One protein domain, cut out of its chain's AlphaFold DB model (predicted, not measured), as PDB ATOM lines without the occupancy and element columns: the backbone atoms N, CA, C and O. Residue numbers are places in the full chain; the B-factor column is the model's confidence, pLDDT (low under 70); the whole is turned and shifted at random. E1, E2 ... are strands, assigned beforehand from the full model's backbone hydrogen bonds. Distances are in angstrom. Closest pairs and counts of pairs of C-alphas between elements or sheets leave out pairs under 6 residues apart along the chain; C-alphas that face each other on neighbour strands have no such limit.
ATOM      1  N   GLY A  26     166.561 135.842 114.939       61.91
ATOM      2  CA  GLY A  26     167.618 135.980 115.961       61.91
ATOM      3  C   GLY A  26     167.453 137.211 116.868       61.91
ATOM      4  O   GLY A  26     168.413 137.655 117.507       61.91
ATOM      5  N   ARG A  27     166.245 137.787 116.877       68.81
ATOM      6  CA  ARG A  27     165.830 138.906 117.718       68.81
ATOM      7  C   ARG A  27     164.653 138.471 118.581       68.81
ATOM      8  O   ARG A  27     163.607 138.102 118.048       68.81
ATOM      9  N   SER A  28     164.803 138.608 119.891       81.56
ATOM     10  CA  SER A  28     163.773 138.264 120.866       81.56
ATOM     11  C   SER A  28     162.995 139.511 121.299       81.56
ATOM     12  O   SER A  28     163.562 140.599 121.434       81.56
ATOM     13  N   ASP A  29     161.695 139.350 121.544       86.62
ATOM     14  CA  ASP A  29     160.866 140.386 122.164       86.62
ATOM     15  C   ASP A  29     161.278 140.580 123.629       86.62
ATOM     16  O   ASP A  29     161.350 139.618 124.398       86.62
ATOM     17  N   MET A  30     161.569 141.821 124.012       88.81
ATOM     18  CA  MET A  30     162.070 142.177 125.336       88.81
ATOM     19  C   MET A  30     161.502 143.506 125.816       88.81
ATOM     20  O   MET A  30     161.132 144.378 125.027       88.81
ATOM     21  N   GLN A  31     161.503 143.681 127.134       92.06
ATOM     22  CA  GLN A  31     161.196 144.950 127.775       92.06
ATOM     23  C   GLN A  31     162.489 145.656 128.163       92.06
ATOM     24  O   GLN A  31     163.361 145.076 128.803       92.06
ATOM     25  N   CYS A  32     162.614 146.921 127.786       89.25
ATOM     26  CA  CYS A  32     163.857 147.668 127.839       89.25
ATOM     27  C   CYS A  32     163.674 149.062 128.438       89.25
ATOM     28  O   CYS A  32     162.587 149.644 128.424       89.25
ATOM     29  N   ASN A  33     164.787 149.605 128.916       90.12
ATOM     30  CA  ASN A  33     164.957 150.996 129.296       90.12
ATOM     31  C   ASN A  33     166.083 151.618 128.464       90.12
ATOM     32  O   ASN A  33     167.051 150.943 128.097       90.12
ATOM     33  N   SER A  34     165.944 152.903 128.152       72.06
ATOM     34  CA  SER A  34     166.950 153.665 127.424       72.06
ATOM     35  C   SER A  34     168.145 153.977 128.316       72.06
ATOM     36  O   SER A  34     167.979 154.556 129.387       72.06
ATOM     37  N   GLY A  35     169.344 153.677 127.820       58.56
ATOM     38  CA  GLY A  35     170.589 154.155 128.402       58.56
ATOM     39  C   GLY A  35     171.222 153.164 129.365       58.56
ATOM     40  O   GLY A  35     170.791 152.979 130.498       58.56
ATOM     41  N   THR A  36     172.333 152.586 128.934       53.97
ATOM     42  CA  THR A  36     173.348 152.116 129.865       53.97
ATOM     43  C   THR A  36     174.710 152.504 129.315       53.97
ATOM     44  O   THR A  36     175.140 152.017 128.277       53.97
ATOM     45  N   THR A  37     175.397 153.402 130.018       52.59
ATOM     46  CA  THR A  37     176.828 153.682 129.825       52.59
ATOM     47  C   THR A  37     177.712 152.570 130.399       52.59
ATOM     48  O   THR A  37     178.927 152.624 130.252       52.59
ATOM     49  N   GLN A  38     177.125 151.563 131.061       54.75
ATOM     50  CA  GLN A  38     177.847 150.523 131.805       54.75
ATOM     51  C   GLN A  38     178.242 149.311 130.955       54.75
ATOM     52  O   GLN A  38     178.835 148.374 131.480       54.75
ATOM     53  N   ILE A  39     177.898 149.287 129.664       63.84
ATOM     54  CA  ILE A  39     178.191 148.142 128.798       63.84
ATOM     55  C   ILE A  39     179.013 148.636 127.614       63.84
ATOM     56  O   ILE A  39     178.492 148.896 126.536       63.84
ATOM     57  N   SER A  40     180.312 148.801 127.865       59.56
ATOM     58  CA  SER A  40     181.318 149.197 126.875       59.56
ATOM     59  C   SER A  40     181.657 148.091 125.874       59.56
ATOM     60  O   SER A  40     182.186 148.384 124.810       59.56
ATOM     61  N   ASP A  41     181.331 146.838 126.201       65.75
ATOM     62  CA  ASP A  41     181.822 145.654 125.483       65.75
ATOM     63  C   ASP A  41     180.753 145.017 124.572       65.75
ATOM     64  O   ASP A  41     180.862 143.847 124.186       65.75
ATOM     65  N   LEU A  42     179.671 145.748 124.281       73.94
ATOM     66  CA  LEU A  42     178.610 145.290 123.387       73.94
ATOM     67  C   LEU A  42     178.719 145.996 122.033       73.94
ATOM     68  O   LEU A  42     178.277 147.131 121.877       73.94
ATOM     69  N   ASP A  43     179.282 145.290 121.054       76.75
ATOM     70  CA  ASP A  43     179.319 145.736 119.663       76.75
ATOM     71  C   ASP A  43     177.977 145.449 118.980       76.75
ATOM     72  O   ASP A  43     177.658 144.304 118.649       76.75
ATOM     73  N   CYS A  44     177.182 146.499 118.775       78.19
ATOM     74  CA  CYS A  44     175.938 146.426 118.013       78.19
ATOM     75  C   CYS A  44     176.187 146.667 116.519       78.19
ATOM     76  O   CYS A  44     177.096 147.406 116.134       78.19
ATOM     77  N   VAL A  45     175.372 146.053 115.653       79.81
ATOM     78  CA  VAL A  45     175.464 146.301 114.206       79.81
ATOM     79  C   VAL A  45     175.004 147.722 113.862       79.81
ATOM     80  O   VAL A  45     174.278 148.360 114.623       79.81
ATOM     81  N   PHE A  46     175.430 148.236 112.703       75.19
ATOM     82  CA  PHE A  46     175.145 149.612 112.291       75.19
ATOM     83  C   PHE A  46     173.640 149.935 112.347       75.19
ATOM     84  O   PHE A  46     172.837 149.299 111.665       75.19
ATOM     85  N   GLY A  47     173.279 150.947 113.141       74.00
ATOM     86  CA  GLY A  47     171.899 151.411 113.325       74.00
ATOM     87  C   GLY A  47     171.177 150.867 114.564       74.00
ATOM     88  O   GLY A  47     170.082 151.344 114.856       74.00
ATOM     89  N   GLU A  48     171.773 149.926 115.302       80.62
ATOM     90  CA  GLU A  48     171.299 149.489 116.622       80.62
ATOM     91  C   GLU A  48     171.957 150.315 117.745       80.62
ATOM     92  O   GLU A  48     173.079 150.808 117.622       80.62
ATOM     93  N   TYR A  49     171.247 150.458 118.857       83.19
ATOM     94  CA  TYR A  49     171.672 151.106 120.090       83.19
ATOM     95  C   TYR A  49     171.680 150.099 121.245       83.19
ATOM     96  O   TYR A  49     170.929 149.123 121.278       83.19
ATOM     97  N   VAL A  50     172.523 150.359 122.243       84.81
ATOM     98  CA  VAL A  50     172.561 149.542 123.458       84.81
ATOM     99  C   VAL A  50     171.423 149.953 124.393       84.81
ATOM    100  O   VAL A  50     171.341 151.103 124.836       84.81
ATOM    101  N   TYR A  51     170.580 148.990 124.752       88.31
ATOM    102  CA  TYR A  51     169.532 149.127 125.760       88.31
ATOM    103  C   TYR A  51     169.778 148.185 126.935       88.31
ATOM    104  O   TYR A  51     170.374 147.117 126.788       88.31
ATOM    105  N   CYS A  52     169.279 148.567 128.111       89.19
ATOM    106  CA  CYS A  52     169.193 147.647 129.236       89.19
ATOM    107  C   CYS A  52     167.828 146.967 129.218       89.19
ATOM    108  O   CYS A  52     166.810 147.650 129.327       89.19
ATOM    109  N   CYS A  53     167.798 145.644 129.077       89.31
ATOM    110  CA  CYS A  53     166.561 144.898 128.879       89.31
ATOM    111  C   CYS A  53     166.408 143.727 129.846       89.31
ATOM    112  O   CYS A  53     167.384 143.123 130.295       89.31
ATOM    113  N   THR A  54     165.161 143.362 130.109       88.62
ATOM    114  CA  THR A  54     164.770 142.121 130.771       88.62
ATOM    115  C   THR A  54     164.140 141.158 129.763       88.62
ATOM    116  O   THR A  54     163.605 141.568 128.730       88.62
ATOM    117  N   LYS A  55     164.209 139.859 130.071       83.19
ATOM    118  CA  LYS A  55     163.455 138.818 129.355       83.19
ATOM    119  C   LYS A  55     161.981 138.788 129.759       83.19
ATOM    120  O   LYS A  55     161.208 138.061 129.143       83.19
ATOM    121  N   ASP A  56     161.598 139.544 130.788       83.31
ATOM    122  CA  ASP A  56     160.196 139.677 131.154       83.31
ATOM    123  C   ASP A  56     159.435 140.293 129.983       83.31
ATOM    124  O   ASP A  56     159.786 141.351 129.466       83.31
ATOM    125  N   LEU A  57     158.369 139.617 129.576       79.19
ATOM    126  CA  LEU A  57     157.501 140.054 128.484       79.19
ATOM    127  C   LEU A  57     156.434 141.048 128.959       79.19
ATOM    128  O   LEU A  57     155.603 141.500 128.174       79.19
ATOM    129  N   VAL A  58     156.440 141.362 130.254       86.19
ATOM    130  CA  VAL A  58     155.497 142.268 130.899       86.19
ATOM    131  C   VAL A  58     156.222 143.570 131.234       86.19
ATOM    132  O   VAL A  58     157.296 143.525 131.840       86.19
ATOM    133  N   PRO A  59     155.656 144.738 130.881       86.44
ATOM    134  CA  PRO A  59     156.235 146.020 131.247       86.44
ATOM    135  C   PRO A  59     156.397 146.147 132.759       86.44
ATOM    136  O   PRO A  59     155.456 145.918 133.519       86.44
ATOM    137  N   SER A  60     157.584 146.564 133.187       87.94
ATOM    138  CA  SER A  60     157.848 146.922 134.579       87.94
ATOM    139  C   SER A  60     158.269 148.389 134.668       87.94
ATOM    140  O   SER A  60     158.733 148.950 133.673       87.94
ATOM    141  N   PRO A  61     158.150 149.031 135.845       86.69
ATOM    142  CA  PRO A  61     158.517 150.437 136.001       86.69
ATOM    143  C   PRO A  61     159.963 150.751 135.588       86.69
ATOM    144  O   PRO A  61     160.232 151.848 135.107       86.69
ATOM    145  N   GLY A  62     160.888 149.795 135.728       86.56
ATOM    146  CA  GLY A  62     162.261 149.949 135.249       86.56
ATOM    147  C   GLY A  62     162.502 149.474 133.817       86.56
ATOM    148  O   GLY A  62     163.531 149.835 133.266       86.56
ATOM    149  N   PHE A  63     161.581 148.730 133.194       91.56
ATOM    150  CA  PHE A  63     161.665 148.269 131.800       91.56
ATOM    151  C   PHE A  63     160.316 148.477 131.077       91.56
ATOM    152  O   PHE A  63     159.563 147.523 130.848       91.56
ATOM    153  N   PRO A  64     159.945 149.727 130.758       90.44
ATOM    154  CA  PRO A  64     158.607 150.029 130.250       90.44
ATOM    155  C   PRO A  64     158.456 149.806 128.738       90.44
ATOM    156  O   PRO A  64     157.338 149.637 128.253       90.44
ATOM    157  N   THR A  65     159.546 149.823 127.968       90.88
ATOM    158  CA  THR A  65     159.482 149.889 126.502       90.88
ATOM    159  C   THR A  65     159.707 148.531 125.856       90.88
ATOM    160  O   THR A  65     160.766 147.940 126.023       90.88
ATOM    161  N   HIS A  66     158.757 148.077 125.042       90.94
ATOM    162  CA  HIS A  66     158.926 146.872 124.234       90.94
ATOM    163  C   HIS A  66     159.893 147.101 123.064       90.94
ATOM    164  O   HIS A  66     159.754 148.076 122.318       90.94
ATOM    165  N   ARG A  67     160.854 146.195 122.872       87.56
ATOM    166  CA  ARG A  67     161.835 146.212 121.778       87.56
ATOM    167  C   ARG A  67     162.083 144.795 121.264       87.56
ATOM    168  O   ARG A  67     162.061 143.836 122.028       87.56
ATOM    169  N   LYS A  68     162.387 144.684 119.969       87.81
ATOM    170  CA  LYS A  68     162.979 143.474 119.393       87.81
ATOM    171  C   LYS A  68     164.487 143.611 119.429       87.81
ATOM    172  O   LYS A  68     165.029 144.461 118.728       87.81
ATOM    173  N   CYS A  69     165.136 142.790 120.236       84.88
ATOM    174  CA  CYS A  69     166.553 142.920 120.526       84.88
ATOM    175  C   CYS A  69     167.326 141.691 120.066       84.88
ATOM    176  O   CYS A  69     166.877 140.561 120.257       84.88
ATOM    177  N   SER A  70     168.502 141.911 119.490       79.38
ATOM    178  CA  SER A  70     169.460 140.867 119.149       79.38
ATOM    179  C   SER A  70     170.367 140.555 120.356       79.38
ATOM    180  O   SER A  70     170.074 140.934 121.496       79.38
ATOM    181  N   GLY A  71     171.426 139.769 120.141       69.69
ATOM    182  CA  GLY A  71     172.361 139.290 121.165       69.69
ATOM    183  C   GLY A  71     172.733 140.309 122.255       69.69
ATOM    184  O   GLY A  71     172.745 141.521 122.059       69.69
ATOM    185  N   GLY A  72     173.021 139.793 123.452       72.25
ATOM    186  CA  GLY A  72     173.311 140.610 124.625       72.25
ATOM    187  C   GLY A  72     174.440 140.054 125.468       72.25
ATOM    188  O   GLY A  72     174.619 138.836 125.556       72.25
ATOM    189  N   LYS A  73     175.176 140.958 126.105       73.62
ATOM    190  CA  LYS A  73     176.263 140.680 127.042       73.62
ATOM    191  C   LYS A  73     176.253 141.728 128.143       73.62
ATOM    192  O   LYS A  73     175.797 142.849 127.943       73.62
ATOM    193  N   GLY A  74     176.807 141.346 129.288       77.75
ATOM    194  CA  GLY A  74     176.945 142.234 130.432       77.75
ATOM    195  C   GLY A  74     175.631 142.457 131.177       77.75
ATOM    196  O   GLY A  74     174.534 142.452 130.614       77.75
ATOM    197  N   THR A  75     175.758 142.636 132.485       85.38
ATOM    198  CA  THR A  75     174.668 143.089 133.343       85.38
ATOM    199  C   THR A  75     174.594 144.607 133.300       85.38
ATOM    200  O   THR A  75     175.622 145.277 133.344       85.38
ATOM    201  N   CYS A  76     173.388 145.150 133.274       85.25
ATOM    202  CA  CYS A  76     173.139 146.574 133.466       85.25
ATOM    203  C   CYS A  76     172.177 146.772 134.629       85.25
ATOM    204  O   CYS A  76     171.432 145.867 135.008       85.25
ATOM    205  N   THR A  77     172.193 147.973 135.190       88.31
ATOM    206  CA  THR A  77     171.253 148.383 136.226       88.31
ATOM    207  C   THR A  77     170.428 149.562 135.743       88.31
ATOM    208  O   THR A  77     170.932 150.459 135.069       88.31
ATOM    209  N   VAL A  78     169.147 149.552 136.092       87.12
ATOM    210  CA  VAL A  78     168.211 150.657 135.869       87.12
ATOM    211  C   VAL A  78     167.611 151.037 137.210       87.12
ATOM    212  O   VAL A  78     167.363 150.170 138.045       87.12
ATOM    213  N   THR A  79     167.391 152.326 137.435       87.56
ATOM    214  CA  THR A  79     166.661 152.786 138.620       87.56
ATOM    215  C   THR A  79     165.242 153.094 138.185       87.56
ATOM    216  O   THR A  79     165.038 153.891 137.269       87.56
ATOM    217  N   ASP A  80     164.270 152.418 138.784       86.56
ATOM    218  CA  ASP A  80     162.867 152.659 138.483       86.56
ATOM    219  C   ASP A  80     162.366 153.971 139.134       86.56
ATOM    220  O   ASP A  80     163.065 154.564 139.964       86.56
ATOM    221  N   PRO A  81     161.152 154.450 138.801       86.06
ATOM    222  CA  PRO A  81     160.603 155.679 139.379       86.06
ATOM    223  C   PRO A  81     160.418 155.652 140.905       86.06
ATOM    224  O   PRO A  81     160.254 156.707 141.510       86.06
ATOM    225  N   SER A  82     160.431 154.472 141.535       90.31
ATOM    226  CA  SER A  82     160.373 154.326 142.994       90.31
ATOM    227  C   SER A  82     161.748 154.440 143.664       90.31
ATOM    228  O   SER A  82     161.842 154.394 144.888       90.31
ATOM    229  N   GLY A  83     162.819 154.597 142.879       87.44
ATOM    230  CA  GLY A  83     164.200 154.616 143.356       87.44
ATOM    231  C   GLY A  83     164.798 153.220 143.543       87.44
ATOM    232  O   GLY A  83     165.919 153.093 144.039       87.44
ATOM    233  N   LYS A  84     164.084 152.159 143.153       89.75
ATOM    234  CA  LYS A  84     164.582 150.789 143.258       89.75
ATOM    235  C   LYS A  84     165.518 150.490 142.093       89.75
ATOM    236  O   LYS A  84     165.170 150.677 140.927       89.75
ATOM    237  N   VAL A  85     166.694 149.959 142.416       88.62
ATOM    238  CA  VAL A  85     167.643 149.464 141.417       88.62
ATOM    239  C   VAL A  85     167.211 148.073 140.961       88.62
ATOM    240  O   VAL A  85     167.082 147.150 141.767       88.62
ATOM    241  N   LEU A  86     166.992 147.924 139.660       87.50
ATOM    242  CA  LEU A  86     166.695 146.663 138.993       87.50
ATOM    243  C   LEU A  86     167.875 146.255 138.119       87.50
ATOM    244  O   LEU A  86     168.592 147.101 137.584       87.50
ATOM    245  N   GLN A  87     168.062 144.949 137.967       87.94
ATOM    246  CA  GLN A  87     169.078 144.382 137.090       87.94
ATOM    247  C   GLN A  87     168.456 143.944 135.768       87.94
ATOM    248  O   GLN A  87     167.349 143.410 135.735       87.94
ATOM    249  N   GLY A  88     169.195 144.159 134.688       87.88
ATOM    250  CA  GLY A  88     168.880 143.695 133.347       87.88
ATOM    251  C   GLY A  88     170.141 143.246 132.617       87.88
ATOM    252  O   GLY A  88     171.223 143.119 133.196       87.88
ATOM    253  N   VAL A  89     169.997 143.016 131.319       87.50
ATOM    254  CA  VAL A  89     171.071 142.600 130.415       87.50
ATOM    255  C   VAL A  89     171.201 143.623 129.296       87.50
ATOM    256  O   VAL A  89     170.192 144.060 128.739       87.50
ATOM    257  N   GLY A  90     172.436 143.986 128.948       88.06
ATOM    258  CA  GLY A  90     172.706 144.817 127.776       88.06
ATOM    259  C   GLY A  90     172.337 144.100 126.500       88.06
ATOM    260  O   GLY A  90     172.771 142.968 126.280       88.06
ATOM    261  N   ARG A  91     171.543 144.751 125.659       88.56
ATOM    262  CA  ARG A  91     171.062 144.206 124.394       88.56
ATOM    263  C   ARG A  91     171.188 145.243 123.295       88.56
ATOM    264  O   ARG A  91     170.985 146.429 123.547       88.56
ATOM    265  N   CYS A  92     171.468 144.771 122.089       86.25
ATOM    266  CA  CYS A  92     171.391 145.593 120.895       86.25
ATOM    267  C   CYS A  92     169.961 145.568 120.357       86.25
ATOM    268  O   CYS A  92     169.401 144.496 120.107       86.25
ATOM    269  N   CYS A  93     169.355 146.745 120.245       85.94
ATOM    270  CA  CYS A  93     168.016 146.967 119.708       85.94
ATOM    271  C   CYS A  93     167.971 148.341 119.011       85.94
ATOM    272  O   CYS A  93     166.920 148.671 118.439       85.94
TER     273      CYS A  93
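This is residues 26 to 93 of the 93 residues of an uncharacterized protein of Colletotrichum trifolii (UniProt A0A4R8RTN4). A small, strongly twisted sheet of five strands is bent back on itself, E3 and E1 making one leaf and E5 and E4 the other, with E2 at the hinge in the middle. The turn of the hairpin E4 and E5, at Ser 82, and the long loop between E1 and E2, at Phe 46, reach out to the two far ends of the longest axis. The printed part has 68 residues with no named helix and five named strands, E1 to E5 along the chain; the sheet's order is E3, E1, E2, E5, E4, all antiparallel. The class is all strand, though under half of the residues, 33 of 68, are in named elements. The whole is compact, with a radius of gyration of the C-alphas of 10.9 A and spans of 34 by 23 by 16 A.

E1, residues 28 to 34, begins at C-alpha 28 at (163.773, 138.264, 120.866) and is 17.0 A long from first to last C-alpha. E2, residues 50 to 54, is 13.0 A long, and C-alpha 50 is at (172.561, 149.542, 123.458). E3 is residues 65 to 69, 11.6 A. E4, residues 72 to 79, measures 19.7 A and bends by 62 degrees at residue 75. E5, residues 85 to 92, measures 21.2 A and ends at C-alpha 92 at (171.391, 145.593, 120.895).

The sheet is a folded sheet, one sheet bent back on itself into two leaves that face each other: E3 and E1 face E5 and E4, with 16 pairs of C-alphas within 11 A and E2 as the hinge. E1 and E2 form a hairpin, antiparallel at 115 degrees between their directions, with N 33 and O 52 within hydrogen-bond range at 2.8 A. E1 is also the antiparallel neighbour of the edge strand E3, at 127 degrees, with N 32 and O 65 at 2.7 A. On E2's other side is E5, antiparallel at 125 degrees, with N 89 and O 53 at 2.8 A. E5 and the other edge strand, E4, form a hairpin, antiparallel at 143 degrees, with N 86 and O 78 at 2.8 A. From leaf to leaf, the closest C-alphas of E3 and E5 are those of Cys 69 and Cys 92, 5.5 A apart. E2 and E3 are apart, and so are E3 and E4.

The C-alphas of Phe 46 and Ser 82, the two farthest apart, are 34.4 A from each other. The printed part has no cut and ends at the chain's last residue, 93. The link from E1 to E2, residues 35 to 49, is long; the links E3 to E4 and E4 to E5 are tight. The mean pLDDT of the printed part is 81.5, with residues 26 to 27, 35 to 41 and 71 under 70.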